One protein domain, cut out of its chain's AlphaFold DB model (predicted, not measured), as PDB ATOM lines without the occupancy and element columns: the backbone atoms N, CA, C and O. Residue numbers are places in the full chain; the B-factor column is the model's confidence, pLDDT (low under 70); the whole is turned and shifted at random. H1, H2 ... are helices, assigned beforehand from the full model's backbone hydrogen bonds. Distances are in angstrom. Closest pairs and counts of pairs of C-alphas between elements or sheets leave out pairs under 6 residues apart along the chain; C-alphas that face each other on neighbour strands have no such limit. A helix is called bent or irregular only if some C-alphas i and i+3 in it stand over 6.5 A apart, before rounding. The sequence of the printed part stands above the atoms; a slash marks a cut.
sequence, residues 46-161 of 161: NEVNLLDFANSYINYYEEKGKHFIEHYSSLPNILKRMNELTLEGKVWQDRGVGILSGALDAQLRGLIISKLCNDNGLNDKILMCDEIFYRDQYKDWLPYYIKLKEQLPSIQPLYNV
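Overview. This is residues 46 to 161 of the 161 residues of an uncharacterized protein of Porphyromonas sp. HMSC077F02 (UniProt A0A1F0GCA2). A long helical arm, H1 and then H2, leads into a head in which H4, H5 and H6 form an up-and-down bundle, each helix running against the one before it, while H3 packs steeply on H4 between arm and bundle. Residues 46 to 56 stick out at the arm's free end. The printed part has 116 residues with six named helices, H1 to H6 in chain order, no named strand, and the class all helix. It is loose, with a radius of gyration of the C-alphas of 17.7 A, and elongated, spanning 56 by 36 by 25 A.

Arrangement. Start at H1, residues 47 to 62, which is close to but not clearly touching H2, residues 64 to 72; their closest C-alphas, Tyr 60 and Lys 66, are 7.8 A apart. H3, residues 75 to 87, is about perpendicular to H2, at 80 degrees. Next find the hub H4, residues 105 to 116: it touches H3 at a steep tilt of 59 degrees, the closest C-alphas, Leu 79 and Ser 114, being 6.3 A apart. With H5, residues 122 to 133, H4 forms a hairpin, at 15 degrees, the closest C-alphas being Ser 114 and Leu 122, 6.0 A. H6, residues 142 to 154, touches H4 the same way at 9 degrees, closest at the C-alphas of Leu 108 and Tyr 145, 6.7 A. H1 and H4 are apart. Every O i to N i+4 pair is within hydrogen-bond range in H1 to H5, and 7 of 9 in H6.

Along the chain. Find C-alpha 47 at (197.126, 150.101, 198.304); from there H1 runs 22.1 A to C-alpha 62. H3 measures 18.4 A. H6 runs 19.6 A to C-alpha 154 at (157.437, 189.222, 202.597), and is only just irregular, C-alphas 150 and 153 being 6.9 A apart.

Size, cuts and confidence. The two farthest C-alphas, Asn 46 and Pro 153, are 56.9 A apart. The link from H3 to H4, residues 88 to 104, is long. The printed part has no cut, and no printed residue is under 70 in pLDDT.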
ATOM      1  N   ASN A  46     197.051 150.120 203.221       89.81
ATOM      2  CA  ASN A  46     197.587 149.442 202.048       89.81
ATOM      3  C   ASN A  46     196.893 149.910 200.761       89.81
ATOM      4  O   ASN A  46     195.800 150.480 200.792       89.81
ATOM      5  N   GLU A  47     197.550 149.648 199.631       91.06
ATOM      6  CA  GLU A  47     197.126 150.101 198.304       91.06
ATOM      7  C   GLU A  47     195.747 149.562 197.904       91.06
ATOM      8  O   GLU A  47     194.931 150.321 197.393       91.06
ATOM      9  N   VAL A  48     195.444 148.293 198.200       90.94
ATOM     10  CA  VAL A  48     194.148 147.683 197.858       90.94
ATOM     11  C   VAL A  48     193.010 148.406 198.574       90.94
ATOM     12  O   VAL A  48     192.077 148.877 197.929       90.94
ATOM     13  N   ASN A  49     193.119 148.588 199.892       86.81
ATOM     14  CA  ASN A  49     192.101 149.297 200.667       86.81
ATOM     15  C   ASN A  49     191.960 150.764 200.239       86.81
ATOM     16  O   ASN A  49     190.850 151.300 200.241       86.81
ATOM     17  N   LEU A  50     193.069 151.419 199.877       86.38
ATOM     18  CA  LEU A  50     193.054 152.791 199.375       86.38
ATOM     19  C   LEU A  50     192.332 152.891 198.024       86.38
ATOM     20  O   LEU A  50     191.490 153.775 197.850       86.38
ATOM     21  N   LEU A  51     192.636 151.990 197.088       89.25
ATOM     22  CA  LEU A  51     192.001 151.939 195.771       89.25
ATOM     23  C   LEU A  51     190.516 151.599 195.887       89.25
ATOM     24  O   LEU A  51     189.689 152.275 195.279       89.25
ATOM     25  N   ASP A  52     190.155 150.627 196.722       86.94
ATOM     26  CA  ASP A  52     188.757 150.273 196.970       86.94
ATOM     27  C   ASP A  52     187.980 151.434 197.596       86.94
ATOM     28  O   ASP A  52     186.808 151.651 197.280       86.94
ATOM     29  N   PHE A  53     188.603 152.196 198.496       86.06
ATOM     30  CA  PHE A  53     188.007 153.404 199.061       86.06
ATOM     31  C   PHE A  53     187.795 154.471 197.982       86.06
ATOM     32  O   PHE A  53     186.670 154.948 197.811       86.06
ATOM     33  N   ALA A  54     188.828 154.786 197.200       85.81
ATOM     34  CA  ALA A  54     188.760 155.775 196.127       85.81
ATOM     35  C   ALA A  54     187.710 155.411 195.061       85.81
ATOM     36  O   ALA A  54     186.860 156.238 194.732       85.81
ATOM     37  N   ASN A  55     187.707 154.162 194.590       87.62
ATOM     38  CA  ASN A  55     186.736 153.657 193.615       87.62
ATOM     39  C   ASN A  55     185.313 153.733 194.151       87.62
ATOM     40  O   ASN A  55     184.395 154.105 193.429       87.62
ATOM     41  N   SER A  56     185.123 153.434 195.436       84.50
ATOM     42  CA  SER A  56     183.808 153.557 196.043       84.50
ATOM     43  C   SER A  56     183.314 155.017 195.976       84.50
ATOM     44  O   SER A  56     182.172 155.257 195.582       84.50
ATOM     45  N   TYR A  57     184.174 156.000 196.268       83.38
ATOM     46  CA  TYR A  57     183.820 157.423 196.185       83.38
ATOM     47  C   TYR A  57     183.472 157.844 194.762       83.38
ATOM     48  O   TYR A  57     182.475 158.537 194.559       83.38
ATOM     49  N   ILE A  58     184.272 157.404 193.791       86.38
ATOM     50  CA  ILE A  58     184.020 157.647 192.368       86.38
ATOM     51  C   ILE A  58     182.651 157.079 191.986       86.38
ATOM     52  O   ILE A  58     181.802 157.834 191.521       86.38
ATOM     53  N   ASN A  59     182.383 155.810 192.303       86.31
ATOM     54  CA  ASN A  59     181.106 155.161 191.998       86.31
ATOM     55  C   ASN A  59     179.918 155.902 192.629       86.31
ATOM     56  O   ASN A  59     178.887 156.086 191.985       86.31
ATOM     57  N   TYR A  60     180.045 156.378 193.873       85.94
ATOM     58  CA  TYR A  60     178.995 157.196 194.481       85.94
ATOM     59  C   TYR A  60     178.738 158.469 193.674       85.94
ATOM     60  O   TYR A  60     177.581 158.758 193.371       85.94
ATOM     61  N   TYR A  61     179.779 159.224 193.317       83.88
ATOM     62  CA  TYR A  61     179.616 160.469 192.566       83.88
ATOM     63  C   TYR A  61     179.110 160.249 191.142       83.88
ATOM     64  O   TYR A  61     178.345 161.077 190.659       83.88
ATOM     65  N   GLU A  62     179.500 159.159 190.486       85.81
ATOM     66  CA  GLU A  62     179.086 158.846 189.116       85.81
ATOM     67  C   GLU A  62     177.661 158.281 189.040       85.81
ATOM     68  O   GLU A  62     176.975 158.483 188.035       85.81
ATOM     69  N   GLU A  63     177.181 157.646 190.113       86.88
ATOM     70  CA  GLU A  63     175.854 157.037 190.175       86.88
ATOM     71  C   GLU A  63     174.899 157.811 191.104       86.88
ATOM     72  O   GLU A  63     174.200 158.742 190.692       86.88
ATOM     73  N   LYS A  64     174.837 157.416 192.383       85.44
ATOM     74  CA  LYS A  64     173.808 157.863 193.337       85.44
ATOM     75  C   LYS A  64     173.904 159.353 193.645       85.44
ATOM     76  O   LYS A  64     172.886 160.041 193.649       85.44
ATOM     77  N   GLY A  65     175.117 159.846 193.864       86.38
ATOM     78  CA  GLY A  65     175.401 161.246 194.152       86.38
ATOM     79  C   GLY A  65     175.031 162.153 192.982       86.38
ATOM     80  O   GLY A  65     174.433 163.205 193.200       86.38
ATOM     81  N   LYS A  66     175.295 161.728 191.738       85.56
ATOM     82  CA  LYS A  66     174.854 162.460 190.544       85.56
ATOM     83  C   LYS A  66     173.335 162.571 190.485       85.56
ATOM     84  O   LYS A  66     172.823 163.684 190.392       85.56
ATOM     85  N   HIS A  67     172.618 161.453 190.619       88.94
ATOM     86  CA  HIS A  67     171.152 161.468 190.626       88.94
ATOM     87  C   HIS A  67     170.594 162.345 191.756       88.94
ATOM     88  O   HIS A  67     169.641 163.096 191.552       88.94
ATOM     89  N   PHE A  68     171.193 162.285 192.949       90.62
ATOM     90  CA  PHE A  68     170.805 163.133 194.073       90.62
ATOM     91  C   PHE A  68     170.948 164.621 193.736       90.62
ATOM     92  O   PHE A  68     170.004 165.385 193.939       90.62
ATOM     93  N   ILE A  69     172.105 165.028 193.204       87.81
ATOM     94  CA  ILE A  69     172.379 166.419 192.824       87.81
ATOM     95  C   ILE A  69     171.402 166.874 191.743       87.81
ATOM     96  O   ILE A  69     170.795 167.933 191.882       87.81
ATOM     97  N   GLU A  70     171.218 166.081 190.690       88.94
ATOM     98  CA  GLU A  70     170.318 166.419 189.588       88.94
ATOM     99  C   GLU A  70     168.875 166.565 190.083       88.94
ATOM    100  O   GLU A  70     168.232 167.582 189.821       88.94
ATOM    101  N   HIS A  71     168.387 165.610 190.878       92.31
ATOM    102  CA  HIS A  71     167.012 165.614 191.365       92.31
ATOM    103  C   HIS A  71     166.753 166.724 192.393       92.31
ATOM    104  O   HIS A  71     165.779 167.469 192.268       92.31
ATOM    105  N   TYR A  72     167.623 166.883 193.390       92.88
ATOM    106  CA  TYR A  72     167.443 167.850 194.480       92.88
ATOM    107  C   TYR A  72     168.115 169.206 194.228       92.88
ATOM    108  O   TYR A  72     168.181 170.038 195.131       92.88
ATOM    109  N   SER A  73     168.543 169.482 192.993       88.38
ATOM    110  CA  SER A  73     168.907 170.838 192.546       88.38
ATOM    111  C   SER A  73     167.706 171.797 192.479       88.38
ATOM    112  O   SER A  73     167.882 173.011 192.384       88.38
ATOM    113  N   SER A  74     166.483 171.262 192.555       92.00
ATOM    114  CA  SER A  74     165.216 171.987 192.447       92.00
ATOM    115  C   SER A  74     164.479 172.055 193.792       92.00
ATOM    116  O   SER A  74     164.212 171.020 194.409       92.00
ATOM    117  N   LEU A  75     164.088 173.263 194.232       95.81
ATOM    118  CA  LEU A  75     163.300 173.452 195.462       95.81
ATOM    119  C   LEU A  75     161.960 172.692 195.452       95.81
ATOM    120  O   LEU A  75     161.671 172.051 196.461       95.81
ATOM    121  N   PRO A  76     161.177 172.664 194.353       97.50
ATOM    122  CA  PRO A  76     160.005 171.793 194.234       97.50
ATOM    123  C   PRO A  76     160.243 170.318 194.589       97.50
ATOM    124  O   PRO A  76     159.439 169.718 195.302       97.50
ATOM    125  N   ASN A  77     161.360 169.730 194.151       97.12
ATOM    126  CA  ASN A  77     161.677 168.333 194.466       97.12
ATOM    127  C   ASN A  77     162.047 168.161 195.946       97.12
ATOM    128  O   ASN A  77     161.665 167.173 196.574       97.12
ATOM    129  N   ILE A  78     162.727 169.151 196.536       97.62
ATOM    130  CA  ILE A  78     163.001 169.174 197.979       97.62
ATOM    131  C   ILE A  78     161.690 169.282 198.772       97.62
ATOM    132  O   ILE A  78     161.493 168.515 199.714       97.62
ATOM    133  N   LEU A  79     160.771 170.171 198.375       98.25
ATOM    134  CA  LEU A  79     159.452 170.308 199.001       98.25
ATOM    135  C   LEU A  79     158.658 169.001 198.918       98.25
ATOM    136  O   LEU A  79     158.091 168.563 199.919       98.25
ATOM    137  N   LYS A  80     158.648 168.345 197.752       97.94
ATOM    138  CA  LYS A  80     157.998 167.041 197.587       97.94
ATOM    139  C   LYS A  80     158.539 166.029 198.598       97.94
ATOM    140  O   LYS A  80     157.753 165.403 199.309       97.94
ATOM    141  N   ARG A  81     159.864 165.930 198.738       97.62
ATOM    142  CA  ARG A  81     160.479 165.020 199.712       97.62
ATOM    143  C   ARG A  81     160.170 165.402 201.161       97.62
ATOM    144  O   ARG A  81     159.965 164.520 201.990       97.62
ATOM    145  N   MET A  82     160.103 166.694 201.480       98.00
ATOM    146  CA  MET A  82     159.660 167.158 202.801       98.00
ATOM    147  C   MET A  82     158.221 166.721 203.103       98.00
ATOM    148  O   MET A  82     157.957 166.260 204.210       98.00
ATOM    149  N   ASN A  83     157.314 166.827 202.128       98.00
ATOM    150  CA  ASN A  83     155.922 166.397 202.276       98.00
ATOM    151  C   ASN A  83     155.819 164.885 202.504       98.00
ATOM    152  O   ASN A  83     155.114 164.457 203.413       98.00
ATOM    153  N   GLU A  84     156.558 164.084 201.734       98.00
ATOM    154  CA  GLU A  84     156.647 162.630 201.932       98.00
ATOM    155  C   GLU A  84     157.123 162.283 203.350       98.00
ATOM    156  O   GLU A  84     156.489 161.488 204.037       98.00
ATOM    157  N   LEU A  85     158.187 162.935 203.830       97.19
ATOM    158  CA  LEU A  85     158.695 162.726 205.189       97.19
ATOM    159  C   LEU A  85     157.655 163.085 206.256       97.19
ATOM    160  O   LEU A  85     157.476 162.319 207.200       97.19
ATOM    161  N   THR A  86     156.945 164.205 206.098       95.62
ATOM    162  CA  THR A  86     155.869 164.595 207.020       95.62
ATOM    163  C   THR A  86     154.740 163.559 207.032       95.62
ATOM    164  O   THR A  86     154.279 163.191 208.111       95.62
ATOM    165  N   LEU A  87     154.335 163.030 205.871       96.12
ATOM    166  CA  LEU A  87     153.332 161.959 205.774       96.12
ATOM    167  C   LEU A  87     153.801 160.653 206.435       96.12
ATOM    168  O   LEU A  87     152.999 159.936 207.027       96.12
ATOM    169  N   GLU A  88     155.101 160.362 206.380       96.44
ATOM    170  CA  GLU A  88     155.732 159.232 207.073       96.44
ATOM    171  C   GLU A  88     155.914 159.467 208.591       96.44
ATOM    172  O   GLU A  88     156.449 158.599 209.284       96.44
ATOM    173  N   GLY A  89     155.522 160.632 209.124       94.69
ATOM    174  CA  GLY A  89     155.733 161.000 210.530       94.69
ATOM    175  C   GLY A  89     157.197 161.289 210.882       94.69
ATOM    176  O   GLY A  89     157.588 161.206 212.048       94.69
ATOM    177  N   LYS A  90     158.030 161.606 209.885       95.06
ATOM    178  CA  LYS A  90     159.463 161.872 210.042       95.06
ATOM    179  C   LYS A  90     159.764 163.361 209.978       95.06
ATOM    180  O   LYS A  90     159.142 164.128 209.249       95.06
ATOM    181  N   VAL A  91     160.797 163.766 210.712       94.06
ATOM    182  CA  VAL A  91     161.321 165.133 210.639       94.06
ATOM    183  C   VAL A  91     162.163 165.324 209.376       94.06
ATOM    184  O   VAL A  91     162.839 164.406 208.912       94.06
ATOM    185  N   TRP A  92     162.172 166.535 208.822       97.00
ATOM    186  CA  TRP A  92     162.879 166.826 207.566       97.00
ATOM    187  C   TRP A  92     164.395 166.625 207.642       97.00
ATOM    188  O   TRP A  92     165.028 166.364 206.623       97.00
ATOM    189  N   GLN A  93     164.963 166.729 208.843       94.81
ATOM    190  CA  GLN A  93     166.369 166.486 209.156       94.81
ATOM    191  C   GLN A  93     166.639 165.105 209.761       94.81
ATOM    192  O   GLN A  93     167.649 164.921 210.444       94.81
ATOM    193  N   ASP A  94     165.733 164.142 209.559       93.69
ATOM    194  CA  ASP A  94     165.925 162.774 210.032       93.69
ATOM    195  C   ASP A  94     167.317 162.248 209.639       93.69
ATOM    196  O   ASP A  94     167.808 162.482 208.529       93.69
ATOM    197  N   ARG A  95     167.985 161.566 210.578       88.31
ATOM    198  CA  ARG A  95     169.389 161.163 210.411       88.31
ATOM    199  C   ARG A  95     169.583 160.114 209.320       88.31
ATOM    200  O   ARG A  95     170.663 160.076 208.739       88.31
ATOM    201  N   GLY A  96     168.588 159.261 209.089       88.88
ATOM    202  CA  GLY A  96     168.673 158.175 208.119       88.88
ATOM    203  C   GLY A  96     168.111 158.557 206.756       88.88
ATOM    204  O   GLY A  96     168.707 158.217 205.739       88.88
ATOM    205  N   VAL A  97     166.972 159.255 206.727       92.06
ATOM    206  CA  VAL A  97     166.209 159.476 205.482       92.06
ATOM    207  C   VAL A  97     165.799 160.928 205.227       92.06
ATOM    208  O   VAL A  97     165.112 161.195 204.234       92.06
ATOM    209  N   GLY A  98     166.163 161.849 206.123       94.50
ATOM    210  CA  GLY A  98     165.851 163.270 206.000       94.50
ATOM    211  C   GLY A  98     166.560 163.915 204.812       94.50
ATOM    212  O   GLY A  98     167.598 163.440 204.368       94.50
ATOM    213  N   ILE A  99     166.017 165.021 204.309       95.94
ATOM    214  CA  ILE A  99     166.585 165.754 203.166       95.94
ATOM    215  C   ILE A  99     167.274 167.054 203.582       95.94
ATOM    216  O   ILE A  99     168.219 167.498 202.931       95.94
ATOM    217  N   LEU A 100     166.844 167.656 204.693       95.56
ATOM    218  CA  LEU A 100     167.438 168.883 205.201       95.56
ATOM    219  C   LEU A 100     168.620 168.563 206.122       95.56
ATOM    220  O   LEU A 100     168.624 167.603 206.900       95.56
ATOM    221  N   SER A 101     169.668 169.366 206.017       90.44
ATOM    222  CA  SER A 101     170.807 169.294 206.933       90.44
ATOM    223  C   SER A 101     170.483 169.958 208.272       90.44
ATOM    224  O   SER A 101     169.480 170.657 208.414       90.44
ATOM    225  N   GLY A 102     171.391 169.810 209.234       87.38
ATOM    226  CA  GLY A 102     171.336 170.526 210.507       87.38
ATOM    227  C   GLY A 102     170.419 169.874 211.538       87.38
ATOM    228  O   GLY A 102     170.153 168.673 211.489       87.38
ATOM    229  N   ALA A 103     169.998 170.677 212.510       88.25
ATOM    230  CA  ALA A 103     169.154 170.266 213.622       88.25
ATOM    231  C   ALA A 103     167.805 170.997 213.527       88.25
ATOM    232  O   ALA A 103     167.079 170.834 212.551       88.25
ATOM    233  N   LEU A 104     167.449 171.809 214.523       90.62
ATOM    234  CA  LEU A 104     166.196 172.575 214.528       90.62
ATOM    235  C   LEU A 104     166.148 173.661 213.451       90.62
ATOM    236  O   LEU A 104     165.074 173.966 212.942       90.62
ATOM    237  N   ASP A 105     167.294 174.194 213.035       91.56
ATOM    238  CA  ASP A 105     167.404 175.155 211.933       91.56
ATOM    239  C   ASP A 105     166.910 174.591 210.587       91.56
ATOM    240  O   ASP A 105     166.549 175.351 209.684       91.56
ATOM    241  N   ALA A 106     166.827 173.264 210.446       94.69
ATOM    242  CA  ALA A 106     166.176 172.622 209.310       94.69
ATOM    243  C   ALA A 106     164.699 173.018 209.178       94.69
ATOM    244  O   ALA A 106     164.220 173.230 208.068       94.69
ATOM    245  N   GLN A 107     163.994 173.180 210.300       95.44
ATOM    246  CA  GLN A 107     162.580 173.562 210.312       95.44
ATOM    247  C   GLN A 107     162.391 174.986 209.774       95.44
ATOM    248  O   GLN A 107     161.522 175.241 208.945       95.44
ATOM    249  N   LEU A 108     163.295 175.898 210.145       95.81
ATOM    250  CA  LEU A 108     163.314 177.265 209.621       95.81
ATOM    251  C   LEU A 108     163.512 177.277 208.098       95.81
ATOM    252  O   LEU A 108     162.771 177.936 207.368       95.81
ATOM    253  N   ARG A 109     164.479 176.498 207.599       95.50
ATOM    254  CA  ARG A 109     164.734 176.374 206.155       95.50
ATOM    255  C   ARG A 109     163.566 175.742 205.413       95.50
ATOM    256  O   ARG A 109     163.234 176.215 204.332       95.50
ATOM    257  N   GLY A 110     162.923 174.731 205.987       97.12
ATOM    258  CA  GLY A 110     161.760 174.106 205.371       97.12
ATOM    259  C   GLY A 110     160.592 175.077 205.189       97.12
ATOM    260  O   GLY A 110     159.963 175.064 204.134       97.12
ATOM    261  N   LEU A 111     160.351 175.995 206.132       98.12
ATOM    262  CA  LEU A 111     159.337 177.046 205.952       98.12
ATOM    263  C   LEU A 111     159.696 178.018 204.821       98.12
ATOM    264  O   LEU A 111     158.833 178.369 204.020       98.12
ATOM    265  N   ILE A 112     160.970 178.408 204.716       97.75
ATOM    266  CA  ILE A 112     161.454 179.253 203.614       97.75
ATOM    267  C   ILE A 112     161.280 178.532 202.270       97.75
ATOM    268  O   ILE A 112     160.748 179.122 201.336       97.75
ATOM    269  N   ILE A 113     161.672 177.258 202.176       97.88
ATOM    270  CA  ILE A 113     161.511 176.438 200.963       97.88
ATOM    271  C   ILE A 113     160.032 176.332 200.584       97.88
ATOM    272  O   ILE A 113     159.675 176.609 199.442       97.88
ATOM    273  N   SER A 114     159.165 176.015 201.547       98.19
ATOM    274  CA  SER A 114     157.715 175.912 201.332       98.19
ATOM    275  C   SER A 114     157.144 177.231 200.802       98.19
ATOM    276  O   SER A 114     156.385 177.244 199.835       98.19
ATOM    277  N   LYS A 115     157.581 178.366 201.364       97.88
ATOM    278  CA  LYS A 115     157.164 179.693 200.904       97.88
ATOM    279  C   LYS A 115     157.665 180.021 199.494       97.88
ATOM    280  O   LYS A 115     156.882 180.503 198.678       97.88
ATOM    281  N   LEU A 116     158.933 179.737 199.189       98.06
ATOM    282  CA  LEU A 116     159.513 179.930 197.851       98.06
ATOM    283  C   LEU A 116     158.823 179.068 196.788       98.06
ATOM    284  O   LEU A 116     158.793 179.449 195.622       98.06
ATOM    285  N   CYS A 117     158.266 177.930 197.188       98.00
ATOM    286  CA  CYS A 117     157.529 177.025 196.320       98.00
ATOM    287  C   CYS A 117     156.030 177.331 196.202       98.00
ATOM    288  O   CYS A 117     155.342 176.600 195.508       98.00
ATOM    289  N   ASN A 118     155.504 178.370 196.855       97.06
ATOM    290  CA  ASN A 118     154.056 178.610 196.912       97.06
ATOM    291  C   ASN A 118     153.259 177.395 197.438       97.06
ATOM    292  O   ASN A 118     152.186 177.071 196.940       97.06
ATOM    293  N   ASP A 119     153.805 176.701 198.434       97.56
ATOM    294  CA  ASP A 119     153.224 175.476 198.973       97.56
ATOM    295  C   ASP A 119     151.839 175.701 199.607       97.56
ATOM    296  O   ASP A 119     151.708 176.413 200.608       97.56
ATOM    297  N   ASN A 120     150.817 175.016 199.084       95.81
ATOM    298  CA  ASN A 120     149.459 175.031 199.640       95.81
ATOM    299  C   ASN A 120     149.407 174.509 201.089       95.81
ATOM    300  O   ASN A 120     148.528 174.903 201.854       95.81
ATOM    301  N   GLY A 121     150.357 173.653 201.483       96.38
ATOM    302  CA  GLY A 121     150.481 173.108 202.837       96.38
ATOM    303  C   GLY A 121     151.311 173.968 203.797       96.38
ATOM    304  O   GLY A 121     151.689 173.479 204.864       96.38
ATOM    305  N   LEU A 122     151.644 175.219 203.448       97.19
ATOM    306  CA  LEU A 122     152.501 176.073 204.280       97.19
ATOM    307  C   LEU A 122     151.929 176.290 205.691       97.19
ATOM    308  O   LEU A 122     152.682 176.257 206.663       97.19
ATOM    309  N   ASN A 123     150.616 176.498 205.819       97.62
ATOM    310  CA  ASN A 123     149.988 176.756 207.119       97.62
ATOM    311  C   ASN A 123     150.120 175.557 208.067       97.62
ATOM    312  O   ASN A 123     150.485 175.741 209.227       97.62
ATOM    313  N   ASP A 124     149.929 174.337 207.568       97.25
ATOM    314  CA  ASP A 124     150.078 173.117 208.369       97.25
ATOM    315  C   ASP A 124     151.525 172.941 208.847       97.25
ATOM    316  O   ASP A 124     151.782 172.580 209.995       97.25
ATOM    317  N   LYS A 125     152.502 173.284 207.997       97.75
ATOM    318  CA  LYS A 125     153.923 173.283 208.374       97.75
ATOM    319  C   LYS A 125     154.252 174.352 209.413       97.75
ATOM    320  O   LYS A 125     155.100 174.121 210.272       97.75
ATOM    321  N   ILE A 126     153.605 175.517 209.350       98.00
ATOM    322  CA  ILE A 126     153.742 176.552 210.382       98.00
ATOM    323  C   ILE A 126     153.219 176.026 211.719       98.00
ATOM    324  O   ILE A 126     153.933 176.173 212.707       98.00
ATOM    325  N   LEU A 127     152.054 175.371 211.743       97.62
ATOM    326  CA  LEU A 127     151.491 174.772 212.959       97.62
ATOM    327  C   LEU A 127     152.403 173.680 213.532       97.62
ATOM    328  O   LEU A 127     152.698 173.690 214.726       97.62
ATOM    329  N   MET A 128     152.942 172.804 212.679       95.44
ATOM    330  CA  MET A 128     153.941 171.810 213.086       95.44
ATOM    331  C   MET A 128     155.174 172.475 213.727       95.44
ATOM    332  O   MET A 128     155.683 172.015 214.749       95.44
ATOM    333  N   CYS A 129     155.660 173.576 213.149       96.62
ATOM    334  CA  CYS A 129     156.770 174.342 213.714       96.62
ATOM    335  C   CYS A 129     156.391 175.055 215.021       96.62
ATOM    336  O   CYS A 129     157.227 175.096 215.924       96.62
ATOM    337  N   ASP A 130     155.168 175.576 215.154       97.62
ATOM    338  CA  ASP A 130     154.665 176.162 216.403       97.62
ATOM    339  C   ASP A 130     154.719 175.106 217.529       97.62
ATOM    340  O   ASP A 130     155.330 175.333 218.576       97.62
ATOM    341  N   GLU A 131     154.203 173.897 217.293       95.88
ATOM    342  CA  GLU A 131     154.243 172.801 218.275       95.88
ATOM    343  C   GLU A 131     155.660 172.406 218.712       95.88
ATOM    344  O   GLU A 131     155.847 171.878 219.814       95.88
ATOM    345  N   ILE A 132     156.662 172.619 217.857       94.56
ATOM    346  CA  ILE A 132     158.068 172.361 218.165       94.56
ATOM    347  C   ILE A 132     158.650 173.546 218.939       94.56
ATOM    348  O   ILE A 132     159.055 173.378 220.087       94.56
ATOM    349  N   PHE A 133     158.708 174.735 218.337       97.00
ATOM    350  CA  PHE A 133     159.496 175.860 218.854       97.00
ATOM    351  C   PHE A 133     158.944 176.480 220.141       97.00
ATOM    352  O   PHE A 133     159.719 177.085 220.879       97.00
ATOM    353  N   TYR A 134     157.656 176.303 220.448       97.06
ATOM    354  CA  TYR A 134     157.079 176.759 221.719       97.06
ATOM    355  C   TYR A 134     157.364 175.828 222.909       97.06
ATOM    356  O   TYR A 134     156.997 176.154 224.035       97.06
ATOM    357  N   ARG A 135     158.031 174.683 222.708       97.06
ATOM    358  CA  ARG A 135     158.456 173.816 223.819       97.06
ATOM    359  C   ARG A 135     159.609 174.461 224.588       97.06
ATOM    360  O   ARG A 135     160.582 174.906 223.981       97.06
ATOM    361  N   ASP A 136     159.571 174.381 225.919       96.62
ATOM    362  CA  ASP A 136     160.583 174.977 226.813       96.62
ATOM    363  C   ASP A 136     162.027 174.585 226.465       96.62
ATOM    364  O   ASP A 136     162.947 175.402 226.537       96.62
ATOM    365  N   GLN A 137     162.231 173.340 226.027       96.06
ATOM    366  CA  GLN A 137     163.540 172.817 225.622       96.06
ATOM    367  C   GLN A 137     164.156 173.533 224.405       96.06
ATOM    368  O   GLN A 137     165.350 173.384 224.155       96.06
ATOM    369  N   TYR A 138     163.367 174.304 223.649       95.38
ATOM    370  CA  TYR A 138     163.799 175.052 222.466       95.38
ATOM    371  C   TYR A 138     163.616 176.567 222.611       95.38
ATOM    372  O   TYR A 138     163.670 177.285 221.612       95.38
ATOM    373  N   LYS A 139     163.478 177.073 223.843       94.50
ATOM    374  CA  LYS A 139     163.334 178.509 224.134       94.50
ATOM    375  C   LYS A 139     164.404 179.392 223.476       94.50
ATOM    376  O   LYS A 139     164.101 180.503 223.060       94.50
ATOM    377  N   ASP A 140     165.629 178.884 223.322       95.25
ATOM    378  CA  ASP A 140     166.738 179.623 222.704       95.25
ATOM    379  C   ASP A 140     166.545 179.796 221.186       95.25
ATOM    380  O   ASP A 140     167.075 180.728 220.585       95.25
ATOM    381  N   TRP A 141     165.754 178.922 220.555       95.69
ATOM    382  CA  TRP A 141     165.415 178.989 219.133       95.69
ATOM    383  C   TRP A 141     164.170 179.833 218.847       95.69
ATOM    384  O   TRP A 141     164.023 180.348 217.735       95.69
ATOM    385  N   LEU A 142     163.285 179.992 219.836       96.44
ATOM    386  CA  LEU A 142     162.000 180.670 219.682       96.44
ATOM    387  C   LEU A 142     162.122 182.099 219.105       96.44
ATOM    388  O   LEU A 142     161.382 182.400 218.167       96.44
ATOM    389  N   PRO A 143     163.070 182.962 219.535       97.31
ATOM    390  CA  PRO A 143     163.220 184.297 218.950       97.31
ATOM    391  C   PRO A 143     163.527 184.277 217.446       97.31
ATOM    392  O   PRO A 143     163.025 185.113 216.693       97.31
ATOM    393  N   TYR A 144     164.327 183.311 216.985       96.19
ATOM    394  CA  TYR A 144     164.662 183.164 215.566       96.19
ATOM    395  C   TYR A 144     163.459 182.688 214.753       96.19
ATOM    396  O   TYR A 144     163.233 183.177 213.645       96.19
ATOM    397  N   TYR A 145     162.679 181.763 215.314       97.50
ATOM    398  CA  TYR A 145     161.455 181.280 214.692       97.50
ATOM    399  C   TYR A 145     160.394 182.382 214.568       97.50
ATOM    400  O   TYR A 145     159.863 182.575 213.475       97.50
ATOM    401  N   ILE A 146     160.144 183.155 215.632       98.00
ATOM    402  CA  ILE A 146     159.199 184.286 215.607       98.00
ATOM    403  C   ILE A 146     159.610 185.294 214.535       98.00
ATOM    404  O   ILE A 146     158.805 185.641 213.671       98.00
ATOM    405  N   LYS A 147     160.891 185.685 214.521       97.94
ATOM    406  CA  LYS A 147     161.413 186.607 213.511       97.94
ATOM    407  C   LYS A 147     161.234 186.064 212.094       97.94
ATOM    408  O   LYS A 147     160.872 186.816 211.196       97.94
ATOM    409  N   LEU A 148     161.469 184.771 211.865       97.38
ATOM    410  CA  LEU A 148     161.196 184.167 210.562       97.38
ATOM    411  C   LEU A 148     159.703 184.230 210.227       97.38
ATOM    412  O   LEU A 148     159.361 184.617 209.115       97.38
ATOM    413  N   LYS A 149     158.819 183.883 211.166       97.06
ATOM    414  CA  LYS A 149     157.363 183.880 210.965       97.06
ATOM    415  C   LYS A 149     156.836 185.258 210.556       97.06
ATOM    416  O   LYS A 149     156.017 185.339 209.648       97.06
ATOM    417  N   GLU A 150     157.368 186.327 211.147       97.81
ATOM    418  CA  GLU A 150     157.073 187.717 210.765       97.81
ATOM    419  C   GLU A 150     157.565 188.072 209.353       97.81
ATOM    420  O   GLU A 150     156.931 188.860 208.653       97.81
ATOM    421  N   GLN A 151     158.692 187.499 208.921       97.31
ATOM    422  CA  GLN A 151     159.283 187.757 207.604       97.31
ATOM    423  C   GLN A 151     158.725 186.850 206.499       97.31
ATOM    424  O   GLN A 151     158.759 187.234 205.336       97.31
ATOM    425  N   LEU A 152     158.183 185.669 206.818       95.50
ATOM    426  CA  LEU A 152     157.651 184.723 205.827       95.50
ATOM    427  C   LEU A 152     156.670 185.366 204.827       95.50
ATOM    428  O   LEU A 152     156.797 185.073 203.638       95.50
ATOM    429  N   PRO A 153     155.732 186.250 205.228       96.31
ATOM    430  CA  PRO A 153     154.831 186.912 204.287       96.31
ATOM    431  C   PRO A 153     155.528 187.784 203.235       96.31
ATOM    432  O   PRO A 153     154.976 187.946 202.147       96.31
ATOM    433  N   SER A 154     156.715 188.336 203.525       96.38
ATOM    434  CA  SER A 154     157.437 189.222 202.597       96.38
ATOM    435  C   SER A 154     158.193 188.460 201.503       96.38
ATOM    436  O   SER A 154     158.462 189.018 200.436       96.38
ATOM    437  N   ILE A 155     158.490 187.175 201.728       95.81
ATOM    438  CA  ILE A 155     159.164 186.312 200.756       95.81
ATOM    439  C   ILE A 155     158.213 186.035 199.588       95.81
ATOM    440  O   ILE A 155     157.151 185.439 199.765       95.81
ATOM    441  N   GLN A 156     158.610 186.446 198.385       96.00
ATOM    442  CA  GLN A 156     157.859 186.155 197.167       96.00
ATOM    443  C   GLN A 156     158.148 184.727 196.684       96.00
ATOM    444  O   GLN A 156     159.315 184.319 196.688       96.00
ATOM    445  N   PRO A 157     157.126 183.965 196.259       96.44
ATOM    446  CA  PRO A 157     157.346 182.678 195.619       96.44
ATOM    447  C   PRO A 157     158.196 182.804 194.352       96.44
ATOM    448  O   PRO A 157     158.072 183.767 193.595       96.44
ATOM    449  N   LEU A 158     159.050 181.811 194.120       96.06
ATOM    450  CA  LEU A 158     159.855 181.660 192.904       96.06
ATOM    451  C   LEU A 158     159.363 180.505 192.029       96.06
ATOM    452  O   LEU A 158     159.630 180.486 190.830       96.06
ATOM    453  N   TYR A 159     158.656 179.549 192.627       93.75
ATOM    454  CA  TYR A 159     158.105 178.386 191.949       93.75
ATOM    455  C   TYR A 159     156.607 178.309 192.227       93.75
ATOM    456  O   TYR A 159     156.166 178.622 193.330       93.75
ATOM    457  N   ASN A 160     155.852 177.864 191.226       81.44
ATOM    458  CA  ASN A 160     154.438 177.536 191.356       81.44
ATOM    459  C   ASN A 160     154.325 176.012 191.262       81.44
ATOM    460  O   ASN A 160     154.459 175.471 190.161       81.44
ATOM    461  N   VAL A 161     154.167 175.340 192.405       74.88
ATOM    462  CA  VAL A 161     153.925 173.886 192.487       74.88
ATOM    463  C   VAL A 161     152.501 173.570 192.908       74.88
ATOM    464  O   VAL A 161     151.869 174.426 193.563       74.88
TER     465      VAL A 161